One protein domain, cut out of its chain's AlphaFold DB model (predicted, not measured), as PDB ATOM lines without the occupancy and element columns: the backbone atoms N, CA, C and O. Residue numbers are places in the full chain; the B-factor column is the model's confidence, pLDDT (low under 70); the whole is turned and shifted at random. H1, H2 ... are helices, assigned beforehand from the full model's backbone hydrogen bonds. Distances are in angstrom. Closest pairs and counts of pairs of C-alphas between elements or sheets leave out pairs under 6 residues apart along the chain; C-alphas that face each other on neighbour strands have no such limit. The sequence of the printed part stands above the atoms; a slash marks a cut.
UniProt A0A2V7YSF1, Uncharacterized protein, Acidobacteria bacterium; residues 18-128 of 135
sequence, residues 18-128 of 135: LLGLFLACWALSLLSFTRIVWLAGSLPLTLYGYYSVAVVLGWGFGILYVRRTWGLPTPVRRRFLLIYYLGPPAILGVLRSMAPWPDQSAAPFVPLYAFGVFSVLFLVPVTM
ATOM      1  N   LEU A  18     266.696 172.132 237.494       88.62
ATOM      2  CA  LEU A  18     267.955 171.686 238.100       88.62
ATOM      3  C   LEU A  18     268.642 172.810 238.876       88.62
ATOM      4  O   LEU A  18     269.052 172.606 240.015       88.62
ATOM      5  N   LEU A  19     268.731 174.004 238.288       88.94
ATOM      6  CA  LEU A  19     269.301 175.166 238.960       88.94
ATOM      7  C   LEU A  19     268.510 175.522 240.225       88.94
ATOM      8  O   LEU A  19     269.112 175.733 241.274       88.94
ATOM      9  N   GLY A  20     267.177 175.548 240.144       90.88
ATOM     10  CA  GLY A  20     266.308 175.787 241.296       90.88
ATOM     11  C   GLY A  20     266.510 174.749 242.402       90.88
ATOM     12  O   GLY A  20     266.660 175.117 243.565       90.88
ATOM     13  N   LEU A  21     266.605 173.467 242.038       92.31
ATOM     14  CA  LEU A  21     266.908 172.382 242.971       92.31
ATOM     15  C   LEU A  21     268.268 172.586 243.650       92.31
ATOM     16  O   LEU A  21     268.365 172.482 244.869       92.31
ATOM     17  N   PHE A  22     269.313 172.919 242.892       92.38
ATOM     18  CA  PHE A  22     270.642 173.158 243.455       92.38
ATOM     19  C   PHE A  22     270.688 174.365 244.378       92.38
ATOM     20  O   PHE A  22     271.313 174.293 245.433       92.38
ATOM     21  N   LEU A  23     270.013 175.457 244.016       91.50
ATOM     22  CA  LEU A  23     269.895 176.630 244.876       91.50
ATOM     23  C   LEU A  23     269.148 176.293 246.170       91.50
ATOM     24  O   LEU A  23     269.585 176.704 247.242       91.50
ATOM     25  N   ALA A  24     268.080 175.493 246.094       92.44
ATOM     26  CA  ALA A  24     267.367 175.013 247.273       92.44
ATOM     27  C   ALA A  24     268.261 174.129 248.161       92.44
ATOM     28  O   ALA A  24     268.305 174.330 249.375       92.44
ATOM     29  N   CYS A  25     269.032 173.205 247.577       92.81
ATOM     30  CA  CYS A  25     269.997 172.394 248.322       92.81
ATOM     31  C   CYS A  25     271.089 173.253 248.976       92.81
ATOM     32  O   CYS A  25     271.434 173.017 250.132       92.81
ATOM     33  N   TRP A  26     271.603 174.271 248.281       91.69
ATOM     34  CA  TRP A  26     272.580 175.206 248.842       91.69
ATOM     35  C   TRP A  26     271.999 175.992 250.016       91.69
ATOM     36  O   TRP A  26     272.628 176.062 251.070       91.69
ATOM     37  N   ALA A  27     270.788 176.532 249.860       91.25
ATOM     38  CA  ALA A  27     270.099 177.258 250.920       91.25
ATOM     39  C   ALA A  27     269.874 176.368 252.151       91.25
ATOM     40  O   ALA A  27     270.214 176.767 253.261       91.25
ATOM     41  N   LEU A  28     269.385 175.138 251.963       89.56
ATOM     42  CA  LEU A  28     269.199 174.174 253.052       89.56
ATOM     43  C   LEU A  28     270.520 173.805 253.732       89.56
ATOM     44  O   LEU A  28     270.591 173.782 254.961       89.56
ATOM     45  N   SER A  29     271.575 173.557 252.954       85.94
ATOM     46  CA  SER A  29     272.895 173.244 253.503       85.94
ATOM     47  C   SER A  29     273.447 174.410 254.327       85.94
ATOM     48  O   SER A  29     273.996 174.173 255.402       85.94
ATOM     49  N   LEU A  30     273.253 175.655 253.878       87.62
ATOM     50  CA  LEU A  30     273.674 176.853 254.605       87.62
ATOM     51  C   LEU A  30     272.863 177.055 255.891       87.62
ATOM     52  O   LEU A  30     273.452 177.283 256.944       87.62
ATOM     53  N   LEU A  31     271.534 176.921 255.825       89.06
ATOM     54  CA  LEU A  31     270.645 177.007 256.989       89.06
ATOM     55  C   LEU A  31     270.964 175.940 258.039       89.06
ATOM     56  O   LEU A  31     270.857 176.190 259.240       89.06
ATOM     57  N   SER A  32     271.357 174.743 257.600       85.56
ATOM     58  CA  SER A  32     271.771 173.694 258.524       85.56
ATOM     59  C   SER A  32     273.154 173.951 259.112       85.56
ATOM     60  O   SER A  32     273.353 173.782 260.315       85.56
ATOM     61  N   PHE A  33     274.094 174.445 258.301       82.88
ATOM     62  CA  PHE A  33     275.425 174.836 258.762       82.88
ATOM     63  C   PHE A  33     275.364 175.939 259.832       82.88
ATOM     64  O   PHE A  33     276.061 175.856 260.842       82.88
ATOM     65  N   THR A  34     274.478 176.927 259.669       85.38
ATOM     66  CA  THR A  34     274.227 177.986 260.663       85.38
ATOM     67  C   THR A  34     273.345 177.539 261.832       85.38
ATOM     68  O   THR A  34     273.059 178.340 262.718       85.38
ATOM     69  N   ARG A  35     272.939 176.261 261.874       82.06
ATOM     70  CA  ARG A  35     272.069 175.655 262.898       82.06
ATOM     71  C   ARG A  35     270.675 176.279 263.013       82.06
ATOM     72  O   ARG A  35     270.008 176.088 264.024       82.06
ATOM     73  N   ILE A  36     270.212 176.978 261.976       86.44
ATOM     74  CA  ILE A  36     268.832 177.475 261.890       86.44
ATOM     75  C   ILE A  36     267.870 176.301 261.665       86.44
ATOM     76  O   ILE A  36     266.771 176.282 262.211       86.44
ATOM     77  N   VAL A  37     268.297 175.300 260.885       83.69
ATOM     78  CA  VAL A  37     267.531 174.075 260.614       83.69
ATOM     79  C   VAL A  37     268.303 172.852 261.100       83.69
ATOM     80  O   VAL A  37     269.471 172.653 260.753       83.69
ATOM     81  N   TRP A  38     267.633 171.995 261.867       81.31
ATOM     82  CA  TRP A  38     268.222 170.766 262.390       81.31
ATOM     83  C   TRP A  38     267.765 169.557 261.570       81.31
ATOM     84  O   TRP A  38     266.596 169.189 261.589       81.31
ATOM     85  N   LEU A  39     268.696 168.974 260.811       80.06
ATOM     86  CA  LEU A  39     268.464 167.809 259.945       80.06
ATOM     87  C   LEU A  39     269.125 166.531 260.482       80.06
ATOM     88  O   LEU A  39     268.882 165.446 259.950       80.06
ATOM     89  N   ALA A  40     269.952 166.642 261.524       80.25
ATOM     90  CA  ALA A  40     270.751 165.539 262.044       80.25
ATOM     91  C   ALA A  40     269.872 164.380 262.540       80.25
ATOM     92  O   ALA A  40     268.904 164.588 263.266       80.25
ATOM     93  N   GLY A  41     270.230 163.152 262.161       77.81
ATOM     94  CA  GLY A  41     269.515 161.934 262.549       77.81
ATOM     95  C   GLY A  41     268.328 161.576 261.650       77.81
ATOM     96  O   GLY A  41     267.726 160.526 261.849       77.81
ATOM     97  N   SER A  42     268.012 162.391 260.635       80.25
ATOM     98  CA  SER A  42     266.952 162.075 259.664       80.25
ATOM     99  C   SER A  42     267.332 160.956 258.688       80.25
ATOM    100  O   SER A  42     266.449 160.313 258.122       80.25
ATOM    101  N   LEU A  43     268.631 160.692 258.502       75.44
ATOM    102  CA  LEU A  43     269.125 159.616 257.651       75.44
ATOM    103  C   LEU A  43     270.404 159.000 258.253       75.44
ATOM    104  O   LEU A  43     271.361 159.739 258.504       75.44
ATOM    105  N   PRO A  44     270.472 157.668 258.457       72.75
ATOM    106  CA  PRO A  44     271.682 156.986 258.915       72.75
ATOM    107  C   PRO A  44     272.685 156.892 257.760       72.75
ATOM    108  O   PRO A  44     272.856 155.856 257.115       72.75
ATOM    109  N   LEU A  45     273.308 158.021 257.435       73.44
ATOM    110  CA  LEU A  45     274.209 158.120 256.303       73.44
ATOM    111  C   LEU A  45     275.593 157.586 256.683       73.44
ATOM    112  O   LEU A  45     276.398 158.275 257.306       73.44
ATOM    113  N   THR A  46     275.877 156.350 256.280       82.62
ATOM    114  CA  THR A  46     277.208 155.755 256.432       82.62
ATOM    115  C   THR A  46     278.208 156.385 255.459       82.62
ATOM    116  O   THR A  46     277.839 156.873 254.385       82.62
ATOM    117  N   LEU A  47     279.501 156.324 255.797       79.00
ATOM    118  CA  LEU A  47     280.585 156.822 254.938       79.00
ATOM    119  C   LEU A  47     280.517 156.223 253.525       79.00
ATOM    120  O   LEU A  47     280.632 156.945 252.538       79.00
ATOM    121  N   TYR A  48     280.272 154.914 253.426       84.00
ATOM    122  CA  TYR A  48     280.164 154.216 252.146       84.00
ATOM    123  C   TYR A  48     279.004 154.738 251.290       84.00
ATOM    124  O   TYR A  48     279.181 155.001 250.098       84.00
ATOM    125  N   GLY A  49     277.827 154.942 251.894       87.62
ATOM    126  CA  GLY A  49     276.674 155.513 251.198       87.62
ATOM    127  C   GLY A  49     276.959 156.933 250.704       87.62
ATOM    128  O   GLY A  49     276.651 157.264 249.561       87.62
ATOM    129  N   TYR A  50     277.633 157.745 251.519       90.38
ATOM    130  CA  TYR A  50     277.992 159.112 251.152       90.38
ATOM    131  C   TYR A  50     278.947 159.185 249.952       90.38
ATOM    132  O   TYR A  50     278.680 159.912 248.991       90.38
ATOM    133  N   TYR A  51     280.023 158.392 249.958       91.69
ATOM    134  CA  TYR A  51     280.948 158.329 248.822       91.69
ATOM    135  C   TYR A  51     280.286 157.754 247.568       91.69
ATOM    136  O   TYR A  51     280.546 158.239 246.471       91.69
ATOM    137  N   SER A  52     279.384 156.781 247.719       92.81
ATOM    138  CA  SER A  52     278.625 156.220 246.598       92.81
ATOM    139  C   SER A  52     277.770 157.289 245.906       92.81
ATOM    140  O   SER A  52     277.755 157.373 244.679       92.81
ATOM    141  N   VAL A  53     277.118 158.173 246.674       93.44
ATOM    142  CA  VAL A  53     276.393 159.321 246.104       93.44
ATOM    143  C   VAL A  53     277.352 160.290 245.412       93.44
ATOM    144  O   VAL A  53     277.062 160.731 244.302       93.44
ATOM    145  N   ALA A  54     278.510 160.590 246.008       94.75
ATOM    146  CA  ALA A  54     279.515 161.447 245.375       94.75
ATOM    147  C   ALA A  54     279.994 160.888 244.023       94.75
ATOM    148  O   ALA A  54     280.118 161.642 243.057       94.75
ATOM    149  N   VAL A  55     280.188 159.567 243.933       95.69
ATOM    150  CA  VAL A  55     280.546 158.859 242.697       95.69
ATOM    151  C   VAL A  55     279.466 159.021 241.631       95.69
ATOM    152  O   VAL A  55     279.756 159.454 240.513       95.69
ATOM    153  N   VAL A  56     278.214 158.711 241.983       95.69
ATOM    154  CA  VAL A  56     277.071 158.784 241.061       95.69
ATOM    155  C   VAL A  56     276.853 160.215 240.574       95.69
ATOM    156  O   VAL A  56     276.663 160.432 239.376       95.69
ATOM    157  N   LEU A  57     276.923 161.198 241.476       95.31
ATOM    158  CA  LEU A  57     276.788 162.608 241.121       95.31
ATOM    159  C   LEU A  57     277.936 163.070 240.222       95.31
ATOM    160  O   LEU A  57     277.670 163.695 239.200       95.31
ATOM    161  N   GLY A  58     279.187 162.744 240.556       95.44
ATOM    162  CA  GLY A  58     280.352 163.153 239.769       95.44
ATOM    163  C   GLY A  58     280.263 162.632 238.342       95.44
ATOM    164  O   GLY A  58     280.223 163.406 237.386       95.44
ATOM    165  N   TRP A  59     280.123 161.315 238.200       94.50
ATOM    166  CA  TRP A  59     280.038 160.669 236.895       94.50
ATOM    167  C   TRP A  59     278.808 161.115 236.097       94.50
ATOM    168  O   TRP A  59     278.914 161.506 234.930       94.50
ATOM    169  N   GLY A  60     277.631 161.098 236.732       94.00
ATOM    170  CA  GLY A  60     276.362 161.440 236.095       94.00
ATOM    171  C   GLY A  60     276.340 162.878 235.585       94.00
ATOM    172  O   GLY A  60     276.032 163.113 234.415       94.00
ATOM    173  N   PHE A  61     276.730 163.845 236.421       94.12
ATOM    174  CA  PHE A  61     276.763 165.251 236.013       94.12
ATOM    175  C   PHE A  61     277.874 165.556 235.016       94.12
ATOM    176  O   PHE A  61     277.666 166.397 234.141       94.12
ATOM    177  N   GLY A  62     278.998 164.839 235.068       92.56
ATOM    178  CA  GLY A  62     280.039 164.931 234.052       92.56
ATOM    179  C   GLY A  62     279.536 164.504 232.665       92.56
ATOM    180  O   GLY A  62     279.711 165.236 231.689       92.56
ATOM    181  N   ILE A  63     278.819 163.376 232.568       92.00
ATOM    182  CA  ILE A  63     278.194 162.925 231.310       92.00
ATOM    183  C   ILE A  63     277.132 163.915 230.831       92.00
ATOM    184  O   ILE A  63     277.111 164.280 229.651       92.00
ATOM    185  N   LEU A  64     276.239 164.351 231.725       90.94
ATOM    186  CA  LEU A  64     275.173 165.289 231.374       90.94
ATOM    187  C   LEU A  64     275.743 166.615 230.867       90.94
ATOM    188  O   LEU A  64     275.276 167.125 229.851       90.94
ATOM    189  N   TYR A  65     276.784 167.135 231.516       91.25
ATOM    190  CA  TYR A  65     277.474 168.346 231.091       91.25
ATOM    191  C   TYR A  65     278.063 168.211 229.680       91.25
ATOM    192  O   TYR A  65     277.842 169.085 228.838       91.25
ATOM    193  N   VAL A  66     278.776 167.116 229.391       90.12
ATOM    194  CA  VAL A  66     279.382 166.886 228.068       90.12
ATOM    195  C   VAL A  66     278.313 166.788 226.987       90.12
ATOM    196  O   VAL A  66     278.429 167.443 225.953       90.12
ATOM    197  N   ARG A  67     277.240 166.028 227.237       87.88
ATOM    198  CA  ARG A  67     276.113 165.909 226.300       87.88
ATOM    199  C   ARG A  67     275.426 167.253 226.071       87.88
ATOM    200  O   ARG A  67     275.134 167.605 224.934       87.88
ATOM    201  N   ARG A  68     275.193 168.021 227.139       86.25
ATOM    202  CA  ARG A  68     274.462 169.294 227.084       86.25
ATOM    203  C   ARG A  68     275.249 170.407 226.404       86.25
ATOM    204  O   ARG A  68     274.654 171.250 225.737       86.25
ATOM    205  N   THR A  69     276.565 170.424 226.601       88.25
ATOM    206  CA  THR A  69     277.452 171.467 226.070       88.25
ATOM    207  C   THR A  69     278.105 171.106 224.743       88.25
ATOM    208  O   THR A  69     278.917 171.876 224.221       88.25
ATOM    209  N   TRP A  70     277.724 169.964 224.169       84.81
ATOM    210  CA  TRP A  70     278.201 169.528 222.869       84.81
ATOM    211  C   TRP A  70     277.861 170.556 221.785       84.81
ATOM    212  O   TRP A  70     276.721 170.996 221.660       84.81
ATOM    213  N   GLY A  71     278.861 170.962 220.999       81.00
ATOM    214  CA  GLY A  71     278.683 171.940 219.918       81.00
ATOM    215  C   GLY A  71     278.406 173.380 220.371       81.00
ATOM    216  O   GLY A  71     278.210 174.242 219.519       81.00
ATOM    217  N   LEU A  72     278.412 173.674 221.679       84.94
ATOM    218  CA  LEU A  72     278.225 175.036 222.180       84.94
ATOM    219  C   LEU A  72     279.534 175.848 222.151       84.94
ATOM    220  O   LEU A  72     280.614 175.299 222.390       84.94
ATOM    221  N   PRO A  73     279.453 177.181 221.966       84.50
ATOM    222  CA  PRO A  73     280.601 178.067 222.119       84.50
ATOM    223  C   PRO A  73     281.207 177.995 223.528       84.50
ATOM    224  O   PRO A  73     280.490 177.908 224.531       84.50
ATOM    225  N   THR A  74     282.531 178.139 223.624       84.44
ATOM    226  CA  THR A  74     283.293 178.150 224.888       84.44
ATOM    227  C   THR A  74     282.699 179.026 226.009       84.44
ATOM    228  O   THR A  74     282.628 178.534 227.140       84.44
ATOM    229  N   PRO A  75     282.246 180.281 225.778       84.50
ATOM    230  CA  PRO A  75     281.678 181.099 226.856       84.50
ATOM    231  C   PRO A  75     280.377 180.518 227.426       84.50
ATOM    232  O   PRO A  75     280.163 180.564 228.636       84.50
ATOM    233  N   VAL A  76     279.536 179.912 226.584       84.94
ATOM    234  CA  VAL A  76     278.296 179.254 227.021       84.94
ATOM    235  C   VAL A  76     278.639 177.988 227.801       84.94
ATOM    236  O   VAL A  76     278.152 177.789 228.911       84.94
ATOM    237  N   ARG A  77     279.579 177.186 227.292       85.88
ATOM    238  CA  ARG A  77     280.062 175.970 227.957       85.88
ATOM    239  C   ARG A  77     280.622 176.230 229.365       85.88
ATOM    240  O   ARG A  77     280.419 175.407 230.255       85.88
ATOM    241  N   ARG A  78     281.284 177.372 229.599       86.81
ATOM    242  CA  ARG A  78     281.754 177.777 230.941       86.81
ATOM    243  C   ARG A  78     280.605 178.078 231.908       86.81
ATOM    244  O   ARG A  78     280.697 177.703 233.069       86.81
ATOM    245  N   ARG A  79     279.515 178.704 231.451       87.06
ATOM    246  CA  ARG A  79     278.338 178.967 232.304       87.06
ATOM    247  C   ARG A  79     277.674 177.668 232.753       87.06
ATOM    248  O   ARG A  79     277.409 177.491 233.935       87.06
ATOM    249  N   PHE A  80     277.483 176.735 231.822       87.19
ATOM    250  CA  PHE A  80     276.958 175.406 232.141       87.19
ATOM    251  C   PHE A  80     277.906 174.615 233.051       87.19
ATOM    252  O   PHE A  80     277.436 173.867 233.898       87.19
ATOM    253  N   LEU A  81     279.224 174.819 232.946       89.81
ATOM    254  CA  LEU A  81     280.178 174.163 233.844       89.81
ATOM    255  C   LEU A  81     279.897 174.545 235.297       89.81
ATOM    256  O   LEU A  81     279.852 173.668 236.145       89.81
ATOM    257  N   LEU A  82     279.641 175.826 235.576       88.31
ATOM    258  CA  LEU A  82     279.329 176.283 236.932       88.31
ATOM    259  C   LEU A  82     278.082 175.591 237.489       88.31
ATOM    260  O   LEU A  82     278.113 175.108 238.614       88.31
ATOM    261  N   ILE A  83     277.019 175.478 236.692       88.69
ATOM    262  CA  ILE A  83     275.765 174.846 237.126       88.69
ATOM    263  C   ILE A  83     275.984 173.354 237.417       88.69
ATOM    264  O   ILE A  83     275.605 172.865 238.478       88.69
ATOM    265  N   TYR A  84     276.623 172.636 236.492       91.62
ATOM    266  CA  TYR A  84     276.768 171.180 236.572       91.62
ATOM    267  C   TYR A  84     277.895 170.732 237.511       91.62
ATOM    268  O   TYR A  84     277.866 169.600 237.980       91.62
ATOM    269  N   TYR A  85     278.865 171.601 237.805       92.81
ATOM    270  CA  TYR A  85     279.966 171.305 238.721       92.81
ATOM    271  C   TYR A  85     279.696 171.788 240.150       92.81
ATOM    272  O   TYR A  85     279.944 171.044 241.091       92.81
ATOM    273  N   LEU A  86     279.180 173.010 240.340       91.88
ATOM    274  CA  LEU A  86     278.950 173.581 241.681       91.88
ATOM    275  C   LEU A  86     277.573 173.244 242.258       91.88
ATOM    276  O   LEU A  86     277.374 173.346 243.467       91.88
ATOM    277  N   GLY A  87     276.617 172.852 241.416       90.75
ATOM    278  CA  GLY A  87     275.282 172.458 241.852       90.75
ATOM    279  C   GLY A  87     275.260 171.154 242.659       90.75
ATOM    280  O   GLY A  87     274.851 171.176 243.819       90.75
ATOM    281  N   PRO A  88     275.730 170.021 242.105       91.69
ATOM    282  CA  PRO A  88     275.643 168.720 242.773       91.69
ATOM    283  C   PRO A  88     276.331 168.628 244.150       91.69
ATOM    284  O   PRO A  88     275.766 167.977 245.031       91.69
ATOM    285  N   PRO A  89     277.478 169.291 244.414       93.31
ATOM    286  CA  PRO A  89     278.062 169.352 245.755       93.31
ATOM    287  C   PRO A  89     277.110 169.869 246.844       93.31
ATOM    288  O   PRO A  89     277.236 169.460 247.996       93.31
ATOM    289  N   ALA A  90     276.113 170.692 246.504       90.94
ATOM    290  CA  ALA A  90     275.087 171.130 247.452       90.94
ATOM    291  C   ALA A  90     274.279 169.956 248.022       90.94
ATOM    292  O   ALA A  90     273.930 169.945 249.200       90.94
ATOM    293  N   ILE A  91     274.016 168.937 247.196       91.75
ATOM    294  CA  ILE A  91     273.320 167.712 247.608       91.75
ATOM    295  C   ILE A  91     274.172 166.961 248.635       91.75
ATOM    296  O   ILE A  91     273.656 166.509 249.654       91.75
ATOM    297  N   LEU A  92     275.490 166.887 248.416       92.50
ATOM    298  CA  LEU A  92     276.423 166.302 249.381       92.50
ATOM    299  C   LEU A  92     276.454 167.092 250.700       92.50
ATOM    300  O   LEU A  92     276.604 166.484 251.760       92.50
ATOM    301  N   GLY A  93     276.284 168.415 250.660       89.56
ATOM    302  CA  GLY A  93     276.144 169.256 251.855       89.56
ATOM    303  C   GLY A  93     274.867 168.959 252.648       89.56
ATOM    304  O   GLY A  93     274.916 168.776 253.866       89.56
ATOM    305  N   VAL A  94     273.730 168.815 251.960       90.38
ATOM    306  CA  VAL A  94     272.455 168.431 252.588       90.38
ATOM    307  C   VAL A  94     272.548 167.037 253.204       90.38
ATOM    308  O   VAL A  94     272.251 166.872 254.384       90.38
ATOM    309  N   LEU A  95     273.027 166.041 252.457       90.31
ATOM    310  CA  LEU A  95     273.181 164.676 252.969       90.31
ATOM    311  C   LEU A  95     274.096 164.633 254.193       90.31
ATOM    312  O   LEU A  95     273.786 163.980 255.188       90.31
ATOM    313  N   ARG A  96     275.193 165.394 254.165       89.62
ATOM    314  CA  ARG A  96     276.088 165.527 255.310       89.62
ATOM    315  C   ARG A  96     275.368 166.055 256.550       89.62
ATOM    316  O   ARG A  96     275.587 165.527 257.636       89.62
ATOM    317  N   SER A  97     274.509 167.060 256.389       87.88
ATOM    318  CA  SER A  97     273.750 167.644 257.499       87.88
ATOM    319  C   SER A  97     272.734 166.686 258.132       87.88
ATOM    320  O   SER A  97     272.364 166.870 259.290       87.88
ATOM    321  N   MET A  98     272.330 165.641 257.400       88.12
ATOM    322  CA  MET A  98     271.417 164.607 257.889       88.12
ATOM    323  C   MET A  98     272.101 163.570 258.788       88.12
ATOM    324  O   MET A  98     271.427 162.915 259.582       88.12
ATOM    325  N   ALA A  99     273.428 163.429 258.701       86.00
ATOM    326  CA  ALA A  99     274.176 162.474 259.514       86.00
ATOM    327  C   ALA A  99     274.130 162.843 261.015       86.00
ATOM    328  O   ALA A  99     274.095 164.033 261.350       86.00
ATOM    329  N   PRO A 100     274.166 161.866 261.940       86.69
ATOM    330  CA  PRO A 100     274.258 162.133 263.374       86.69
ATOM    331  C   PRO A 100     275.475 162.994 263.720       86.69
ATOM    332  O   PRO A 100     276.567 162.788 263.194       86.69
ATOM    333  N   TRP A 101     275.309 163.946 264.641       82.94
ATOM    334  CA  TRP A 101     276.373 164.884 265.022       82.94
ATOM    335  C   TRP A 101     277.693 164.220 265.474       82.94
ATOM    336  O   TRP A 101     278.745 164.713 265.067       82.94
ATOM    337  N   PRO A 102     277.685 163.103 266.236       84.62
ATOM    338  CA  PRO A 102     278.913 162.388 266.600       84.62
ATOM    339  C   PRO A 102     279.703 161.887 265.384       84.62
ATOM    340  O   PRO A 102     280.922 162.032 265.330       84.62
ATOM    341  N   ASP A 103     279.008 161.387 264.361       84.19
ATOM    342  CA  ASP A 103     279.633 160.978 263.098       84.19
ATOM    343  C   ASP A 103     280.134 162.198 262.322       84.19
ATOM    344  O   ASP A 103     281.057 162.113 261.501       84.19
ATOM    345  N   GLN A 104     279.531 163.368 262.570       84.38
ATOM    346  CA  GLN A 104     280.007 164.601 261.979       84.38
ATOM    347  C   GLN A 104     281.348 165.056 262.536       84.38
ATOM    348  O   GLN A 104     282.278 165.307 261.766       84.38
ATOM    349  N   SER A 105     281.461 165.106 263.856       85.62
ATOM    350  CA  SER A 105     282.683 165.518 264.536       85.62
ATOM    351  C   SER A 105     283.809 164.493 264.420       85.62
ATOM    352  O   SER A 105     284.966 164.894 264.325       85.62
ATOM    353  N   ALA A 106     283.495 163.195 264.369       88.00
ATOM    354  CA  ALA A 106     284.497 162.139 264.221       88.00
ATOM    355  C   ALA A 106     285.218 162.179 262.862       88.00
ATOM    356  O   ALA A 106     286.362 161.741 262.753       88.00
ATOM    357  N   ALA A 107     284.567 162.711 261.823       86.50
ATOM    358  CA  ALA A 107     285.092 162.692 260.461       86.50
ATOM    359  C   ALA A 107     284.910 164.053 259.743       86.50
ATOM    360  O   ALA A 107     284.155 164.158 258.768       86.50
ATOM    361  N   PRO A 108     285.602 165.121 260.191       87.44
ATOM    362  CA  PRO A 108     285.366 166.490 259.719       87.44
ATOM    363  C   PRO A 108     285.780 166.714 258.257       87.44
ATOM    364  O   PRO A 108     285.181 167.537 257.570       87.44
ATOM    365  N   PHE A 109     286.760 165.955 257.755       89.50
ATOM    366  CA  PHE A 109     287.282 166.087 256.389       89.50
ATOM    367  C   PHE A 109     286.528 165.255 255.341       89.50
ATOM    368  O   PHE A 109     286.795 165.388 254.150       89.50
ATOM    369  N   VAL A 110     285.570 164.413 255.743       89.75
ATOM    370  CA  VAL A 110     284.802 163.558 254.818       89.75
ATOM    371  C   VAL A 110     284.120 164.339 253.687       89.75
ATOM    372  O   VAL A 110     284.197 163.883 252.548       89.75
ATOM    373  N   PRO A 111     283.523 165.526 253.919       90.19
ATOM    374  CA  PRO A 111     282.976 166.334 252.829       90.19
ATOM    375  C   PRO A 111     284.027 166.755 251.796       90.19
ATOM    376  O   PRO A 111     283.735 166.761 250.603       90.19
ATOM    377  N   LEU A 112     285.259 167.055 252.228       92.19
ATOM    378  CA  LEU A 112     286.352 167.425 251.325       92.19
ATOM    379  C   LEU A 112     286.779 166.235 250.457       92.19
ATOM    380  O   LEU A 112     286.951 166.384 249.250       92.19
ATOM    381  N   TYR A 113     286.891 165.044 251.049       92.12
ATOM    382  CA  TYR A 113     287.185 163.821 250.300       92.12
ATOM    383  C   TYR A 113     286.059 163.460 249.329       92.12
ATOM    384  O   TYR A 113     286.332 163.126 248.178       92.12
ATOM    385  N   ALA A 114     284.796 163.561 249.752       93.38
ATOM    386  CA  ALA A 114     283.649 163.302 248.886       93.38
ATOM    387  C   ALA A 114     283.583 164.300 247.725       93.38
ATOM    388  O   ALA A 114     283.316 163.904 246.592       93.38
ATOM    389  N   PHE A 115     283.904 165.571 247.981       94.19
ATOM    390  CA  PHE A 115     284.073 166.563 246.925       94.19
ATOM    391  C   PHE A 115     285.209 166.179 245.970       94.19
ATOM    392  O   PHE A 115     285.013 166.222 244.765       94.19
ATOM    393  N   GLY A 116     286.357 165.717 246.476       94.69
ATOM    394  CA  GLY A 116     287.450 165.210 245.641       94.69
ATOM    395  C   GLY A 116     287.027 164.043 244.741       94.69
ATOM    396  O   GLY A 116     287.282 164.071 243.538       94.69
ATOM    397  N   VAL A 117     286.319 163.053 245.295       95.31
ATOM    398  CA  VAL A 117     285.759 161.918 244.538       95.31
ATOM    399  C   VAL A 117     284.793 162.407 243.456       95.31
ATOM    400  O   VAL A 117     284.918 162.006 242.297       95.31
ATOM    401  N   PHE A 118     283.878 163.313 243.813       96.38
ATOM    402  CA  PHE A 118     282.978 163.969 242.867       96.38
ATOM    403  C   PHE A 118     283.760 164.664 241.743       96.38
ATOM    404  O   PHE A 118     283.485 164.420 240.570       96.38
ATOM    405  N   SER A 119     284.755 165.490 242.078       95.00
ATOM    406  CA  SER A 119     285.528 166.280 241.118       95.00
ATOM    407  C   SER A 119     286.296 165.407 240.137       95.00
ATOM    408  O   SER A 119     286.254 165.662 238.934       95.00
ATOM    409  N   VAL A 120     286.968 164.360 240.625       95.62
ATOM    410  CA  VAL A 120     287.702 163.418 239.771       95.62
ATOM    411  C   VAL A 120     286.740 162.748 238.795       95.62
ATOM    412  O   VAL A 120     286.974 162.775 237.588       95.62
ATOM    413  N   LEU A 121     285.622 162.212 239.285       95.56
ATOM    414  CA  LEU A 121     284.668 161.486 238.445       95.56
ATOM    415  C   LEU A 121     283.841 162.381 237.528       95.56
ATOM    416  O   LEU A 121     283.408 161.919 236.479       95.56
ATOM    417  N   PHE A 122     283.662 163.652 237.876       94.56
ATOM    418  CA  PHE A 122     283.123 164.659 236.972       94.56
ATOM    419  C   PHE A 122     284.107 164.982 235.847       94.56
ATOM    420  O   PHE A 122     283.709 165.122 234.691       94.56
ATOM    421  N   LEU A 123     285.403 165.078 236.155       93.00
ATOM    422  CA  LEU A 123     286.435 165.413 235.177       93.00
ATOM    423  C   LEU A 123     286.703 164.294 234.171       93.00
ATOM    424  O   LEU A 123     287.019 164.602 233.022       93.00
ATOM    425  N   VAL A 124     286.564 163.021 234.554       91.88
ATOM    426  CA  VAL A 124     286.770 161.889 233.632       91.88
ATOM    427  C   VAL A 124     285.965 162.057 232.335       91.88
ATOM    428  O   VAL A 124     286.582 162.159 231.275       91.88
ATOM    429  N   PRO A 125     284.626 162.173 232.354       87.00
ATOM    430  CA  PRO A 125     283.867 162.330 231.127       87.00
ATOM    431  C   PRO A 125     284.140 163.656 230.408       87.00
ATOM    432  O   PRO A 125     284.083 163.700 229.186       87.00
ATOM    433  N   VAL A 126     284.462 164.726 231.142       86.50
ATOM    434  CA  VAL A 126     284.773 166.053 230.575       86.50
ATOM    435  C   VAL A 126     286.082 166.052 229.787       86.50
ATOM    436  O   VAL A 126     286.214 166.772 228.795       86.50
ATOM    437  N   THR A 127     287.060 165.268 230.239       87.62
ATOM    438  CA  THR A 127     288.387 165.155 229.621       87.62
ATOM    439  C   THR A 127     288.428 164.074 228.545       87.62
ATOM    440  O   THR A 127     289.126 164.234 227.541       87.62
ATOM    441  N   MET A 128     287.643 163.006 228.704       84.38
ATOM    442  CA  MET A 128     287.459 161.994 227.673       84.38
ATOM    443  C   MET A 128     286.704 162.593 226.482       84.38
ATOM    444  O   MET A 128     285.557 163.023 226.578       84.38
TER     445      MET A 128
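This is residues 18 to 128 of the 135 residues of an uncharacterized protein of Acidobacteria bacterium (UniProt A0A2V7YSF1). H2, H4 and H6 form an up-and-down bundle, each running against the one before, with H1 packed on H4, short H5 at one end and residues 70 to 76 sticking out at the other. The 111 printed residues hold six named helices, H1 to H6 along the chain, and no named strand: all helix. The whole is compact, radius of gyration of the C-alphas 14.9 A, and elongated, 47 by 26 by 18 A.

Start at H1, residues 18 to 33; it touches H4, residues 88 to 98, closest at C-alphas 29 and 94, 4.9 A. H2, residues 47 to 69, touches H6, residues 110 to 127, closest at C-alphas 58 and 118, 4.1 A. With residues 61 to 69 alone, H2 touches H3, residues 74 to 86, in a hairpin, closest at C-alphas 69 and 77, 5.5 A. H5, residues 101 to 106, touches no helix. Every O i to N i+4 pair is within hydrogen-bond range in H1, H2, H3 and H5; H4 has 6 of 7, H6 12 of 14.

Find C-alpha 18 at (267.955, 171.686, 238.100), where H1 begins. H2 spans 32.5 A; H6 spans 25.5 A to C-alpha 127 at (288.387, 165.155, 229.621).

The printed part has no cut; the H1 to H2 link is long. No printed residue is under 70 in pLDDT.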